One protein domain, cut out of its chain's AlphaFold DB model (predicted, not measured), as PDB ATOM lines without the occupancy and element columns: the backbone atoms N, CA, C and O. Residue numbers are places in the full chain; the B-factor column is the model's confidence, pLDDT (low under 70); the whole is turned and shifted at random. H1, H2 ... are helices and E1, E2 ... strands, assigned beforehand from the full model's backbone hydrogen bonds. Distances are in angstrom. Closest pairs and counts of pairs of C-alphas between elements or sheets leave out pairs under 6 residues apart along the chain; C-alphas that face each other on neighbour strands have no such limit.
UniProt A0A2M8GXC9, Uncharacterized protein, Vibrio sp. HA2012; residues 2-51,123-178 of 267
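AT A GLANCE: This is residues 2 to 51 and 123 to 178 of the 267 residues of an uncharacterized protein of Vibrio sp. HA2012 (UniProt A0A2M8GXC9). Little regular structure is here: long helix H2 meets the middle of H1 with its first turns, roughly as a T, and long loops with one tiny hairpin, E1 and E2, gather along one side of H2. The printed part has 106 residues, with 42 in named elements, in the order H1, H2, E1, E2, mostly helix; the two strands are antiparallel. It is compact, radius of gyration of the C-alphas 14.0 A, spanning 39 by 30 by 27 A.

HOW THE PARTS SIT: Look first at H1, residues 2 to 15, and H2, residues 27 to 48: they touch through residues 6 to 11 and 28 to 32 alone, closest at the C-alphas of Ile 7 and Tyr 28, 5.0 A. They run opposite ways at a steep tilt of 69.8 degrees, only just short of about perpendicular. In both, every O i to N i+4 pair is within hydrogen-bond range. In the hairpin of E1, residues 125 to 127, and E2, residues 152 to 154, find N 126 and O 153 within hydrogen-bond range, 2.9 A.

IN THESE COORDINATES: Find C-alpha 2 at (-16.096, 61.150, -40.366), where H1 begins; H2, 31.4 A long, ends at C-alpha 48, (11.636, 59.375, -29.143).

THE WHOLE: Residues 52 to 122 are not printed, a gap of 15.7 A between C-alphas 51 and 123. The links H1 to H2 and E1 to E2 are long. Residues 144 to 149, 164 and 173 to 178 have pLDDT under 70.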
ATOM      1  N   GLU A   2     -14.938  62.066 -40.385       83.75
ATOM      2  CA  GLU A   2     -16.096  61.150 -40.366       83.75
ATOM      3  C   GLU A   2     -15.755  59.653 -40.224       83.75
ATOM      4  O   GLU A   2     -16.360  58.964 -39.412       83.75
ATOM      5  N   ILE A   3     -14.739  59.142 -40.931       88.00
ATOM      6  CA  ILE A   3     -14.376  57.716 -40.836       88.00
ATOM      7  C   ILE A   3     -13.806  57.317 -39.465       88.00
ATOM      8  O   ILE A   3     -14.091  56.226 -38.986       88.00
ATOM      9  N   ILE A   4     -13.035  58.194 -38.807       87.69
ATOM     10  CA  ILE A   4     -12.495  57.920 -37.464       87.69
ATOM     11  C   ILE A   4     -13.648  57.894 -36.463       87.69
ATOM     12  O   ILE A   4     -13.742  56.969 -35.662       87.69
ATOM     13  N   GLU A   5     -14.571  58.852 -36.560       87.69
ATOM     14  CA  GLU A   5     -15.775  58.889 -35.726       87.69
ATOM     15  C   GLU A   5     -16.642  57.638 -35.929       87.69
ATOM     16  O   GLU A   5     -17.102  57.055 -34.951       87.69
ATOM     17  N   GLN A   6     -16.807  57.154 -37.166       91.06
ATOM     18  CA  GLN A   6     -17.525  55.908 -37.460       91.06
ATOM     19  C   GLN A   6     -16.838  54.676 -36.857       91.06
ATOM     20  O   GLN A   6     -17.510  53.832 -36.259       91.06
ATOM     21  N   ILE A   7     -15.509  54.577 -36.981       92.06
ATOM     22  CA  ILE A   7     -14.700  53.500 -36.387       92.06
ATOM     23  C   ILE A   7     -14.881  53.486 -34.864       92.06
ATOM     24  O   ILE A   7     -15.236  52.459 -34.281       92.06
ATOM     25  N   VAL A   8     -14.692  54.638 -34.218       88.81
ATOM     26  CA  VAL A   8     -14.754  54.769 -32.759       88.81
ATOM     27  C   VAL A   8     -16.178  54.569 -32.237       88.81
ATOM     28  O   VAL A   8     -16.364  53.855 -31.253       88.81
ATOM     29  N   THR A   9     -17.189  55.111 -32.919       88.44
ATOM     30  CA  THR A   9     -18.606  54.921 -32.566       88.44
ATOM     31  C   THR A   9     -19.010  53.455 -32.674       88.44
ATOM     32  O   THR A   9     -19.685  52.933 -31.788       88.44
ATOM     33  N   SER A  10     -18.560  52.759 -33.722       89.69
ATOM     34  CA  SER A  10     -18.822  51.325 -33.887       89.69
ATOM     35  C   SER A  10     -18.231  50.517 -32.731       89.69
ATOM     36  O   SER A  10     -18.912  49.654 -32.179       89.69
ATOM     37  N   ALA A  11     -16.999  50.835 -32.318       87.62
ATOM     38  CA  ALA A  11     -16.364  50.211 -31.161       87.62
ATOM     39  C   ALA A  11     -17.088  50.548 -29.843       87.62
ATOM     40  O   ALA A  11     -17.342  49.636 -29.055       87.62
ATOM     41  N   ASN A  12     -17.487  51.812 -29.624       84.81
ATOM     42  CA  ASN A  12     -18.276  52.241 -28.456       84.81
ATOM     43  C   ASN A  12     -19.535  51.380 -28.309       84.81
ATOM     44  O   ASN A  12     -19.747  50.746 -27.279       84.81
ATOM     45  N   VAL A  13     -20.351  51.322 -29.367       85.75
ATOM     46  CA  VAL A  13     -21.635  50.609 -29.349       85.75
ATOM     47  C   VAL A  13     -21.438  49.101 -29.219       85.75
ATOM     48  O   VAL A  13     -22.219  48.442 -28.535       85.75
ATOM     49  N   PHE A  14     -20.402  48.539 -29.845       86.19
ATOM     50  CA  PHE A  14     -20.112  47.113 -29.717       86.19
ATOM     51  C   PHE A  14     -19.724  46.731 -28.282       86.19
ATOM     52  O   PHE A  14     -20.218  45.724 -27.782       86.19
ATOM     53  N   SER A  15     -18.936  47.573 -27.602       80.12
ATOM     54  CA  SER A  15     -18.502  47.353 -26.210       80.12
ATOM     55  C   SER A  15     -19.694  47.169 -25.257       80.12
ATOM     56  O   SER A  15     -19.656  46.339 -24.352       80.12
ATOM     57  N   LEU A  16     -20.812  47.864 -25.514       80.31
ATOM     58  CA  LEU A  16     -22.042  47.769 -24.713       80.31
ATOM     59  C   LEU A  16     -22.714  46.387 -24.762       80.31
ATOM     60  O   LEU A  16     -23.587  46.105 -23.941       80.31
ATOM     61  N   LYS A  17     -22.336  45.515 -25.706       80.69
ATOM     62  CA  LYS A  17     -22.835  44.132 -25.756       80.69
ATOM     63  C   LYS A  17     -22.219  43.234 -24.680       80.69
ATOM     64  O   LYS A  17     -22.760  42.157 -24.450       80.69
ATOM     65  N   GLY A  18     -21.108  43.641 -24.062       72.50
ATOM     66  CA  GLY A  18     -20.387  42.825 -23.080       72.50
ATOM     67  C   GLY A  18     -19.703  41.586 -23.672       72.50
ATOM     68  O   GLY A  18     -19.446  40.634 -22.943       72.50
ATOM     69  N   VAL A  19     -19.439  41.578 -24.984       76.88
ATOM     70  CA  VAL A  19     -18.701  40.519 -25.695       76.88
ATOM     71  C   VAL A  19     -17.449  41.137 -26.318       76.88
ATOM     72  O   VAL A  19     -17.544  42.209 -26.915       76.88
ATOM     73  N   SER A  20     -16.294  40.477 -26.179       76.81
ATOM     74  CA  SER A  20     -15.009  40.949 -26.721       76.81
ATOM     75  C   SER A  20     -14.660  40.354 -28.084       76.81
ATOM     76  O   SER A  20     -13.965  41.017 -28.850       76.81
ATOM     77  N   GLU A  21     -15.140  39.148 -28.393       83.81
ATOM     78  CA  GLU A  21     -14.803  38.429 -29.624       83.81
ATOM     79  C   GLU A  21     -15.309  39.174 -30.866       83.81
ATOM     80  O   GLU A  21     -16.493  39.523 -30.964       83.81
ATOM     81  N   ILE A  22     -14.413  39.399 -31.829       86.25
ATOM     82  CA  ILE A  22     -14.741  40.028 -33.114       86.25
ATOM     83  C   ILE A  22     -14.435  39.087 -34.285       86.25
ATOM     84  O   ILE A  22     -13.592  38.200 -34.188       86.25
ATOM     85  N   SER A  23     -15.142  39.266 -35.402       86.62
ATOM     86  CA  SER A  23     -14.970  38.480 -36.628       86.62
ATOM     87  C   SER A  23     -14.369  39.296 -37.773       86.62
ATOM     88  O   SER A  23     -14.492  40.523 -37.829       86.62
ATOM     89  N   ASP A  24     -13.805  38.596 -38.761       86.44
ATOM     90  CA  ASP A  24     -13.195  39.191 -39.961       86.44
ATOM     91  C   ASP A  24     -14.161  40.048 -40.802       86.44
ATOM     92  O   ASP A  24     -13.743  40.877 -41.619       86.44
ATOM     93  N   GLU A  25     -15.470  39.865 -40.622       89.56
ATOM     94  CA  GLU A  25     -16.507  40.632 -41.316       89.56
ATOM     95  C   GLU A  25     -16.719  42.023 -40.693       89.56
ATOM     96  O   GLU A  25     -17.206  42.944 -41.355       89.56
ATOM     97  N   GLN A  26     -16.309  42.225 -39.437       91.56
ATOM     98  CA  GLN A  26     -16.549  43.450 -38.673       91.56
ATOM     99  C   GLN A  26     -15.468  44.508 -38.929       91.56
ATOM    100  O   GLN A  26     -14.745  44.934 -38.028       91.56
ATOM    101  N   ARG A  27     -15.381  44.985 -40.176       93.00
ATOM    102  CA  ARG A  27     -14.304  45.874 -40.659       93.00
ATOM    103  C   ARG A  27     -14.043  47.115 -39.799       93.00
ATOM    104  O   ARG A  27     -12.885  47.462 -39.606       93.00
ATOM    105  N   TYR A  28     -15.078  47.755 -39.249       92.88
ATOM    106  CA  TYR A  28     -14.896  48.911 -38.359       92.88
ATOM    107  C   TYR A  28     -14.203  48.549 -37.036       92.88
ATOM    108  O   TYR A  28     -13.433  49.353 -36.525       92.88
ATOM    109  N   LEU A  29     -14.434  47.347 -36.498       90.94
ATOM    110  CA  LEU A  29     -13.782  46.884 -35.269       90.94
ATOM    111  C   LEU A  29     -12.320  46.506 -35.530       90.94
ATOM    112  O   LEU A  29     -11.448  46.866 -34.746       90.94
ATOM    113  N   LEU A  30     -12.035  45.875 -36.673       92.25
ATOM    114  CA  LEU A  30     -10.657  45.606 -37.104       92.25
ATOM    115  C   LEU A  30      -9.874  46.915 -37.304       92.25
ATOM    116  O   LEU A  30      -8.778  47.074 -36.771       92.25
ATOM    117  N   ALA A  31     -10.476  47.893 -37.990       93.38
ATOM    118  CA  ALA A  31      -9.887  49.218 -38.177       93.38
ATOM    119  C   ALA A  31      -9.692  49.965 -36.846       93.38
ATOM    120  O   ALA A  31      -8.722  50.702 -36.685       93.38
ATOM    121  N   TYR A  32     -10.582  49.761 -35.869       91.50
ATOM    122  CA  TYR A  32     -10.408  50.302 -34.523       91.50
ATOM    123  C   TYR A  32      -9.156  49.733 -33.836       91.50
ATOM    124  O   TYR A  32      -8.397  50.494 -33.236       91.50
ATOM    125  N   LYS A  33      -8.893  48.423 -33.961       88.19
ATOM    126  CA  LYS A  33      -7.669  47.807 -33.419       88.19
ATOM    127  C   LYS A  33      -6.424  48.422 -34.045       88.19
ATOM    128  O   LYS A  33      -5.534  48.857 -33.320       88.19
ATOM    129  N   GLU A  34      -6.395  48.536 -35.368       91.81
ATOM    130  CA  GLU A  34      -5.289  49.180 -36.080       91.81
ATOM    131  C   GLU A  34      -5.090  50.634 -35.648       91.81
ATOM    132  O   GLU A  34      -3.959  51.039 -35.391       91.81
ATOM    133  N   LEU A  35      -6.175  51.402 -35.496       92.38
ATOM    134  CA  LEU A  35      -6.122  52.791 -35.042       92.38
ATOM    135  C   LEU A  35      -5.470  52.915 -33.660       92.38
ATOM    136  O   LEU A  35      -4.617  53.777 -33.462       92.38
ATOM    137  N   VAL A  36      -5.845  52.061 -32.710       89.62
ATOM    138  CA  VAL A  36      -5.306  52.094 -31.343       89.62
ATOM    139  C   VAL A  36      -3.809  51.756 -31.323       89.62
ATOM    140  O   VAL A  36      -3.028  52.472 -30.692       89.62
ATOM    141  N   TYR A  37      -3.382  50.723 -32.059       89.94
ATOM    142  CA  TYR A  37      -1.956  50.396 -32.201       89.94
ATOM    143  C   TYR A  37      -1.183  51.508 -32.915       89.94
ATOM    144  O   TYR A  37      -0.105  51.895 -32.463       89.94
ATOM    145  N   TYR A  38      -1.741  52.052 -33.997       92.75
ATOM    146  CA  TYR A  38      -1.151  53.170 -34.721       92.75
ATOM    147  C   TYR A  38      -0.931  54.369 -33.797       92.75
ATOM    148  O   TYR A  38       0.170  54.912 -33.770       92.75
ATOM    149  N   LEU A  39      -1.933  54.744 -32.993       93.06
ATOM    150  CA  LEU A  39      -1.808  55.832 -32.025       93.06
ATOM    151  C   LEU A  39      -0.692  55.555 -31.010       93.06
ATOM    152  O   LEU A  39       0.155  56.427 -30.825       93.06
ATOM    153  N   LYS A  40      -0.623  54.351 -30.419       91.75
ATOM    154  CA  LYS A  40       0.469  53.982 -29.492       91.75
ATOM    155  C   LYS A  40       1.830  54.266 -30.119       91.75
ATOM    156  O   LYS A  40       2.610  55.049 -29.578       91.75
ATOM    157  N   TYR A  41       2.106  53.668 -31.275       92.81
ATOM    158  CA  TYR A  41       3.420  53.791 -31.901       92.81
ATOM    159  C   TYR A  41       3.692  55.185 -32.462       92.81
ATOM    160  O   TYR A  41       4.844  55.609 -32.460       92.81
ATOM    161  N   LEU A  42       2.666  55.927 -32.883       95.56
ATOM    162  CA  LEU A  42       2.806  57.322 -33.297       95.56
ATOM    163  C   LEU A  42       3.311  58.188 -32.136       95.56
ATOM    164  O   LEU A  42       4.270  58.941 -32.296       95.56
ATOM    165  N   PHE A  43       2.695  58.061 -30.960       95.62
ATOM    166  CA  PHE A  43       3.092  58.827 -29.780       95.62
ATOM    167  C   PHE A  43       4.452  58.387 -29.231       95.62
ATOM    168  O   PHE A  43       5.260  59.246 -28.880       95.62
ATOM    169  N   VAL A  44       4.758  57.085 -29.240       95.00
ATOM    170  CA  VAL A  44       6.105  56.588 -28.905       95.00
ATOM    171  C   VAL A  44       7.148  57.136 -29.883       95.00
ATOM    172  O   VAL A  44       8.197  57.621 -29.460       95.00
ATOM    173  N   HIS A  45       6.859  57.124 -31.186       95.69
ATOM    174  CA  HIS A  45       7.758  57.656 -32.206       95.69
ATOM    175  C   HIS A  45       8.081  59.133 -31.961       95.69
ATOM    176  O   HIS A  45       9.256  59.498 -31.961       95.69
ATOM    177  N   TYR A  46       7.067  59.973 -31.723       95.38
ATOM    178  CA  TYR A  46       7.276  61.395 -31.441       95.38
ATOM    179  C   TYR A  46       7.969  61.644 -30.102       95.38
ATOM    180  O   TYR A  46       8.836  62.515 -30.037       95.38
ATOM    181  N   ASN A  47       7.662  60.865 -29.059       95.56
ATOM    182  CA  ASN A  47       8.393  60.936 -27.792       95.56
ATOM    183  C   ASN A  47       9.897  60.710 -28.006       95.56
ATOM    184  O   ASN A  47      10.714  61.463 -27.475       95.56
ATOM    185  N   ASN A  48      10.249  59.732 -28.844       94.31
ATOM    186  CA  ASN A  48      11.636  59.375 -29.143       94.31
ATOM    187  C   ASN A  48      12.346  60.381 -30.068       94.31
ATOM    188  O   ASN A  48      13.570  60.337 -30.171       94.31
ATOM    189  N   GLN A  49      11.626  61.315 -30.709       94.88
ATOM    190  CA  GLN A  49      12.256  62.433 -31.433       94.88
ATOM    191  C   GLN A  49      12.923  63.441 -30.486       94.88
ATOM    192  O   GLN A  49      13.759  64.233 -30.919       94.88
ATOM    193  N   ILE A  50      12.564  63.425 -29.199       91.69
ATOM    194  CA  ILE A  50      13.160  64.275 -28.170       91.69
ATOM    195  C   ILE A  50      13.829  63.354 -27.156       91.69
ATOM    196  O   ILE A  50      13.150  62.781 -26.307       91.69
ATOM    197  N   SER A  51      15.153  63.212 -27.218       89.12
ATOM    198  CA  SER A  51      15.902  62.355 -26.287       89.12
ATOM    199  C   SER A  51      15.854  62.890 -24.856       89.12
ATOM    200  O   SER A  51      15.575  62.152 -23.917       89.12
ATOM    201  N   ILE A 123       0.965  56.279 -23.222       93.75
ATOM    202  CA  ILE A 123       2.046  55.440 -23.762       93.75
ATOM    203  C   ILE A 123       2.979  54.889 -22.675       93.75
ATOM    204  O   ILE A 123       3.723  53.959 -22.957       93.75
ATOM    205  N   SER A 124       2.931  55.440 -21.455       92.75
ATOM    206  CA  SER A 124       3.654  54.889 -20.294       92.75
ATOM    207  C   SER A 124       2.999  53.654 -19.681       92.75
ATOM    208  O   SER A 124       3.624  52.980 -18.867       92.75
ATOM    209  N   PHE A 125       1.739  53.365 -20.021       89.62
ATOM    210  CA  PHE A 125       1.020  52.232 -19.448       89.62
ATOM    211  C   PHE A 125       1.390  50.963 -20.196       89.62
ATOM    212  O   PHE A 125       1.231  50.863 -21.417       89.62
ATOM    213  N   LYS A 126       1.872  49.986 -19.440       85.81
ATOM    214  CA  LYS A 126       2.422  48.748 -19.962       85.81
ATOM    215  C   LYS A 126       1.854  47.569 -19.192       85.81
ATOM    216  O   LYS A 126       1.654  47.652 -17.988       85.81
ATOM    217  N   HIS A 127       1.588  46.475 -19.892       82.75
ATOM    218  CA  HIS A 127       1.247  45.223 -19.225       82.75
ATOM    219  C   HIS A 127       2.515  44.651 -18.581       82.75
ATOM    220  O   HIS A 127       3.584  44.768 -19.176       82.75
ATOM    221  N   GLU A 128       2.410  43.988 -17.429       77.00
ATOM    222  CA  GLU A 128       3.557  43.383 -16.722       77.00
ATOM    223  C   GLU A 128       4.421  42.429 -17.574       77.00
ATOM    224  O   GLU A 128       5.578  42.159 -17.250       77.00
ATOM    225  N   THR A 129       3.869  41.917 -18.678       74.81
ATOM    226  CA  THR A 129       4.557  41.029 -19.618       74.81
ATOM    227  C   THR A 129       4.604  41.609 -21.029       74.81
ATOM    228  O   THR A 129       3.578  41.958 -21.622       74.81
ATOM    229  N   ASP A 130       5.815  41.648 -21.588       76.06
ATOM    230  CA  ASP A 130       6.068  41.954 -22.994       76.06
ATOM    231  C   ASP A 130       6.143  40.683 -23.841       76.06
ATOM    232  O   ASP A 130       6.612  39.630 -23.399       76.06
ATOM    233  N   ARG A 131       5.725  40.803 -25.104       79.56
ATOM    234  CA  ARG A 131       6.033  39.829 -26.153       79.56
ATOM    235  C   ARG A 131       7.265  40.273 -26.931       79.56
ATOM    236  O   ARG A 131       7.629  41.446 -26.950       79.56
ATOM    237  N   ASP A 132       7.874  39.324 -27.633       81.06
ATOM    238  CA  ASP A 132       8.948  39.620 -28.577       81.06
ATOM    239  C   ASP A 132       8.453  40.614 -29.644       81.06
ATOM    240  O   ASP A 132       7.429  40.391 -30.298       81.06
ATOM    241  N   ILE A 133       9.173  41.724 -29.820       83.38
ATOM    242  CA  ILE A 133       8.850  42.762 -30.807       83.38
ATOM    243  C   ILE A 133       8.918  42.237 -32.246       83.38
ATOM    244  O   ILE A 133       8.192  42.717 -33.111       83.38
ATOM    245  N   SER A 134       9.745  41.219 -32.507       84.88
ATOM    246  CA  SER A 134       9.829  40.565 -33.818       84.88
ATOM    247  C   SER A 134       8.578  39.749 -34.157       84.88
ATOM    248  O   SER A 134       8.314  39.494 -35.330       84.88
ATOM    249  N   ALA A 135       7.777  39.404 -33.146       84.62
ATOM    250  CA  ALA A 135       6.480  38.748 -33.275       84.62
ATOM    251  C   ALA A 135       5.315  39.755 -33.212       84.62
ATOM    252  O   ALA A 135       4.212  39.400 -32.794       84.62
ATOM    253  N   PHE A 136       5.555  41.029 -33.547       84.75
ATOM    254  CA  PHE A 136       4.501  42.036 -33.549       84.75
ATOM    255  C   PHE A 136       3.401  41.687 -34.555       84.75
ATOM    256  O   PHE A 136       3.640  41.581 -35.758       84.75
ATOM    257  N   GLU A 137       2.180  41.589 -34.043       83.75
ATOM    258  CA  GLU A 137       0.959  41.490 -34.825       83.75
ATOM    259  C   GLU A 137      -0.155  42.270 -34.126       83.75
ATOM    260  O   GLU A 137      -0.221  42.340 -32.894       83.75
ATOM    261  N   VAL A 138      -1.054  42.860 -34.912       84.56
ATOM    262  CA  VAL A 138      -2.288  43.417 -34.361       84.56
ATOM    263  C   VAL A 138      -3.171  42.240 -33.951       84.56
ATOM    264  O   VAL A 138      -3.544  41.418 -34.782       84.56
ATOM    265  N   ASN A 139      -3.511  42.145 -32.664       81.00
ATOM    266  CA  ASN A 139      -4.478  41.149 -32.201       81.00
ATOM    267  C   ASN A 139      -5.873  41.518 -32.728       81.00
ATOM    268  O   ASN A 139      -6.417  42.538 -32.312       81.00
ATOM    269  N   TYR A 140      -6.445  40.692 -33.602       85.00
ATOM    270  CA  TYR A 140      -7.791  40.876 -34.155       85.00
ATOM    271  C   TYR A 140      -8.848  39.956 -33.532       85.00
ATOM    272  O   TYR A 140      -9.989  39.996 -33.967       85.00
ATOM    273  N   ASN A 141      -8.505  39.141 -32.531       77.31
ATOM    274  CA  ASN A 141      -9.449  38.182 -31.947       77.31
ATOM    275  C   ASN A 141     -10.376  38.842 -30.917       77.31
ATOM    276  O   ASN A 141     -11.568  38.550 -30.880       77.31
ATOM    277  N   ASP A 142      -9.837  39.774 -30.123       76.00
ATOM    278  CA  ASP A 142     -10.564  40.457 -29.051       76.00
ATOM    279  C   ASP A 142     -10.516  41.975 -29.209       76.00
ATOM    280  O   ASP A 142      -9.448  42.573 -29.397       76.00
ATOM    281  N   LEU A 143     -11.670  42.631 -29.072       72.56
ATOM    282  CA  LEU A 143     -11.771  44.087 -29.120       72.56
ATOM    283  C   LEU A 143     -11.045  44.735 -27.935       72.56
ATOM    284  O   LEU A 143     -10.239  45.653 -28.123       72.56
ATOM    285  N   HIS A 144     -11.297  44.220 -26.732       68.44
ATOM    286  CA  HIS A 144     -10.718  44.704 -25.486       68.44
ATOM    287  C   HIS A 144      -9.656  43.737 -24.987       68.44
ATOM    288  O   HIS A 144      -9.895  42.540 -24.880       68.44
ATOM    289  N   SER A 145      -8.493  44.281 -24.646       59.16
ATOM    290  CA  SER A 145      -7.570  43.596 -23.752       59.16
ATOM    291  C   SER A 145      -7.953  44.044 -22.344       59.16
ATOM    292  O   SER A 145      -7.422  45.040 -21.853       59.16
ATOM    293  N   ASP A 146      -8.963  43.403 -21.752       57.88
ATOM    294  CA  ASP A 146      -9.304  43.665 -20.354       57.88
ATOM    295  C   ASP A 146      -8.090  43.306 -19.493       57.88
ATOM    296  O   ASP A 146      -7.515  42.226 -19.610       57.88
ATOM    297  N   CYS A 147      -7.669  44.254 -18.669       63.62
ATOM    298  CA  CYS A 147      -6.482  44.168 -17.838       63.62
ATOM    299  C   CYS A 147      -6.844  44.793 -16.496       63.62
ATOM    300  O   CYS A 147      -7.394  45.903 -16.471       63.62
ATOM    301  N   ALA A 148      -6.588  44.091 -15.391       67.25
ATOM    302  CA  ALA A 148      -6.793  44.686 -14.081       67.25
ATOM    303  C   ALA A 148      -5.814  45.853 -13.905       67.25
ATOM    304  O   ALA A 148      -4.726  45.848 -14.480       67.25
ATOM    305  N   ALA A 149      -6.185  46.856 -13.105       67.25
ATOM    306  CA  ALA A 149      -5.291  47.979 -12.819       67.25
ATOM    307  C   ALA A 149      -3.966  47.519 -12.176       67.25
ATOM    308  O   ALA A 149      -2.941  48.160 -12.387       67.25
ATOM    309  N   ASP A 150      -3.994  46.399 -11.449       71.94
ATOM    310  CA  ASP A 150      -2.832  45.805 -10.780       71.94
ATOM    311  C   ASP A 150      -1.829  45.163 -11.761       71.94
ATOM    312  O   ASP A 150      -0.652  45.043 -11.429       71.94
ATOM    313  N   ASP A 151      -2.264  44.815 -12.976       77.06
ATOM    314  CA  ASP A 151      -1.413  44.219 -14.020       77.06
ATOM    315  C   ASP A 151      -0.739  45.296 -14.904       77.06
ATOM    316  O   ASP A 151      -0.035  44.985 -15.875       77.06
ATOM    317  N   ILE A 152      -0.973  46.579 -14.592       81.81
ATOM    318  CA  ILE A 152      -0.452  47.732 -15.330       81.81
ATOM    319  C   ILE A 152       0.757  48.309 -14.599       81.81
ATOM    320  O   ILE A 152       0.685  48.741 -13.449       81.81
ATOM    321  N   GLN A 153       1.872  48.376 -15.312       86.25
ATOM    322  CA  GLN A 153       3.099  49.029 -14.888       86.25
ATOM    323  C   GLN A 153       3.264  50.368 -15.609       86.25
ATOM    324  O   GLN A 153       2.807  50.550 -16.742       86.25
ATOM    325  N   ILE A 154       3.920  51.312 -14.934       89.19
ATOM    326  CA  ILE A 154       4.254  52.622 -15.491       89.19
ATOM    327  C   ILE A 154       5.738  52.617 -15.844       89.19
ATOM    328  O   ILE A 154       6.588  52.549 -14.958       89.19
ATOM    329  N   GLU A 155       6.041  52.744 -17.132       89.75
ATOM    330  CA  GLU A 155       7.404  52.887 -17.647       89.75
ATOM    331  C   GLU A 155       7.543  54.191 -18.445       89.75
ATOM    332  O   GLU A 155       6.594  54.664 -19.070       89.75
ATOM    333  N   TYR A 156       8.735  54.789 -18.425       91.12
ATOM    334  CA  TYR A 156       9.050  55.997 -19.206       91.12
ATOM    335  C   TYR A 156      10.166  55.781 -20.233       91.12
ATOM    336  O   TYR A 156      10.335  56.610 -21.128       91.12
ATOM    337  N   ASP A 157      10.874  54.661 -20.121       87.50
ATOM    338  CA  ASP A 157      11.965  54.248 -20.995       87.50
ATOM    339  C   ASP A 157      11.522  53.039 -21.829       87.50
ATOM    340  O   ASP A 157      10.568  52.355 -21.469       87.50
ATOM    341  N   GLU A 158      12.194  52.788 -22.956       85.94
ATOM    342  CA  GLU A 158      11.948  51.612 -23.812       85.94
ATOM    343  C   GLU A 158      10.465  51.386 -24.183       85.94
ATOM    344  O   GLU A 158       9.978  50.265 -24.257       85.94
ATOM    345  N   LEU A 159       9.730  52.462 -24.486       90.62
ATOM    346  CA  LEU A 159       8.285  52.419 -24.772       90.62
ATOM    347  C   LEU A 159       7.910  51.707 -26.091       90.62
ATOM    348  O   LEU A 159       6.728  51.542 -26.411       90.62
ATOM    349  N   TRP A 160       8.900  51.328 -26.905       89.12
ATOM    350  CA  TRP A 160       8.692  50.622 -28.172       89.12
ATOM    351  C   TRP A 160       8.543  49.112 -27.928       89.12
ATOM    352  O   TRP A 160       9.446  48.320 -28.189       89.12
ATOM    353  N   THR A 161       7.385  48.715 -27.410       84.75
ATOM    354  CA  THR A 161       7.121  47.354 -26.917       84.75
ATOM    355  C   THR A 161       5.918  46.697 -27.590       84.75
ATOM    356  O   THR A 161       4.927  47.354 -27.938       84.75
ATOM    357  N   ASN A 162       5.985  45.369 -27.737       83.31
ATOM    358  CA  ASN A 162       4.883  44.534 -28.211       83.31
ATOM    359  C   ASN A 162       4.066  44.018 -27.018       83.31
ATOM    360  O   ASN A 162       4.336  42.945 -26.476       83.31
ATOM    361  N   ASN A 163       3.069  44.795 -26.592       74.38
ATOM    362  CA  ASN A 163       2.180  44.416 -25.495       74.38
ATOM    363  C   ASN A 163       0.916  43.736 -26.011       74.38
ATOM    364  O   ASN A 163       0.377  44.078 -27.061       74.38
ATOM    365  N   THR A 164       0.398  42.824 -25.195       68.06
ATOM    366  CA  THR A 164      -0.906  42.167 -25.371       68.06
ATOM    367  C   THR A 164      -2.084  43.141 -25.326       68.06
ATOM    368  O   THR A 164      -3.141  42.880 -25.909       68.06
ATOM    369  N   ALA A 165      -1.897  44.259 -24.629       75.00
ATOM    370  CA  ALA A 165      -2.883  45.295 -24.401       75.00
ATOM    371  C   ALA A 165      -2.351  46.658 -24.843       75.00
ATOM    372  O   ALA A 165      -1.178  46.982 -24.653       75.00
ATOM    373  N   VAL A 166      -3.244  47.469 -25.411       80.44
ATOM    374  CA  VAL A 166      -2.987  48.887 -25.653       80.44
ATOM    375  C   VAL A 166      -3.929  49.691 -24.776       80.44
ATOM    376  O   VAL A 166      -5.147  49.635 -24.934       80.44
ATOM    377  N   PHE A 167      -3.350  50.454 -23.858       84.19
ATOM    378  CA  PHE A 167      -4.072  51.250 -22.873       84.19
ATOM    379  C   PHE A 167      -4.329  52.660 -23.396       84.19
ATOM    380  O   PHE A 167      -3.902  53.626 -22.778       84.19
ATOM    381  N   LEU A 168      -4.967  52.782 -24.563       87.56
ATOM    382  CA  LEU A 168      -5.321  54.071 -25.160       87.56
ATOM    383  C   LEU A 168      -6.778  54.058 -25.616       87.56
ATOM    384  O   LEU A 168      -7.196  53.169 -26.362       87.56
ATOM    385  N   ILE A 169      -7.536  55.075 -25.214       84.19
ATOM    386  CA  ILE A 169      -8.873  55.347 -25.746       84.19
ATOM    387  C   ILE A 169      -8.739  56.434 -26.818       84.19
ATOM    388  O   ILE A 169      -8.399  57.561 -26.471       84.19
ATOM    389  N   PRO A 170      -8.995  56.142 -28.110       84.00
ATOM    390  CA  PRO A 170      -8.973  57.157 -29.161       84.00
ATOM    391  C   PRO A 170      -9.992  58.282 -28.913       84.00
ATOM    392  O   PRO A 170     -10.981  58.045 -28.217       84.00
ATOM    393  N   PRO A 171      -9.824  59.463 -29.536       73.62
ATOM    394  CA  PRO A 171     -10.790  60.559 -29.432       73.62
ATOM    395  C   PRO A 171     -12.205  60.108 -29.816       73.62
ATOM    396  O   PRO A 171     -12.352  59.250 -30.689       73.62
ATOM    397  N   ALA A 172     -13.234  60.686 -29.186       72.25
ATOM    398  CA  ALA A 172     -14.637  60.238 -29.253       72.25
ATOM    399  C   ALA A 172     -14.914  58.845 -28.647       72.25
ATOM    400  O   ALA A 172     -16.029  58.318 -28.745       72.25
ATOM    401  N   GLY A 173     -13.902  58.205 -28.060       63.19
ATOM    402  CA  GLY A 173     -14.067  56.943 -27.369       63.19
ATOM    403  C   GLY A 173     -14.672  57.162 -25.993       63.19
ATOM    404  O   GLY A 173     -14.181  57.971 -25.221       63.19
ATOM    405  N   ASP A 174     -15.738  56.432 -25.684       65.19
ATOM    406  CA  ASP A 174     -16.383  56.531 -24.379       65.19
ATOM    407  C   ASP A 174     -15.548  55.793 -23.318       65.19
ATOM    408  O   ASP A 174     -15.256  54.604 -23.463       65.19
ATOM    409  N   SER A 175     -15.166  56.466 -22.233       57.81
ATOM    410  CA  SER A 175     -14.496  55.815 -21.101       57.81
ATOM    411  C   SER A 175     -15.399  54.805 -20.382       57.81
ATOM    412  O   SER A 175     -14.887  53.908 -19.716       57.81
ATOM    413  N   ASN A 176     -16.726  54.888 -20.549       56.03
ATOM    414  CA  ASN A 176     -17.723  54.015 -19.914       56.03
ATOM    415  C   ASN A 176     -17.921  52.659 -20.616       56.03
ATOM    416  O   ASN A 176     -18.868  51.936 -20.313       56.03
ATOM    417  N   ARG A 177     -17.041  52.286 -21.554       58.59
ATOM    418  CA  ARG A 177     -17.125  51.029 -22.326       58.59
ATOM    419  C   ARG A 177     -17.121  49.751 -21.480       58.59
ATOM    420  O   ARG A 177     -17.566  48.720 -21.967       58.59
ATOM    421  N   SER A 178     -16.615  49.802 -20.247       50.69
ATOM    422  CA  SER A 178     -16.626  48.681 -19.300       50.69
ATOM    423  C   SER A 178     -16.635  49.201 -17.862       50.69
ATOM    424  O   SER A 178     -15.886  50.115 -17.522       50.69
TER     425      SER A 178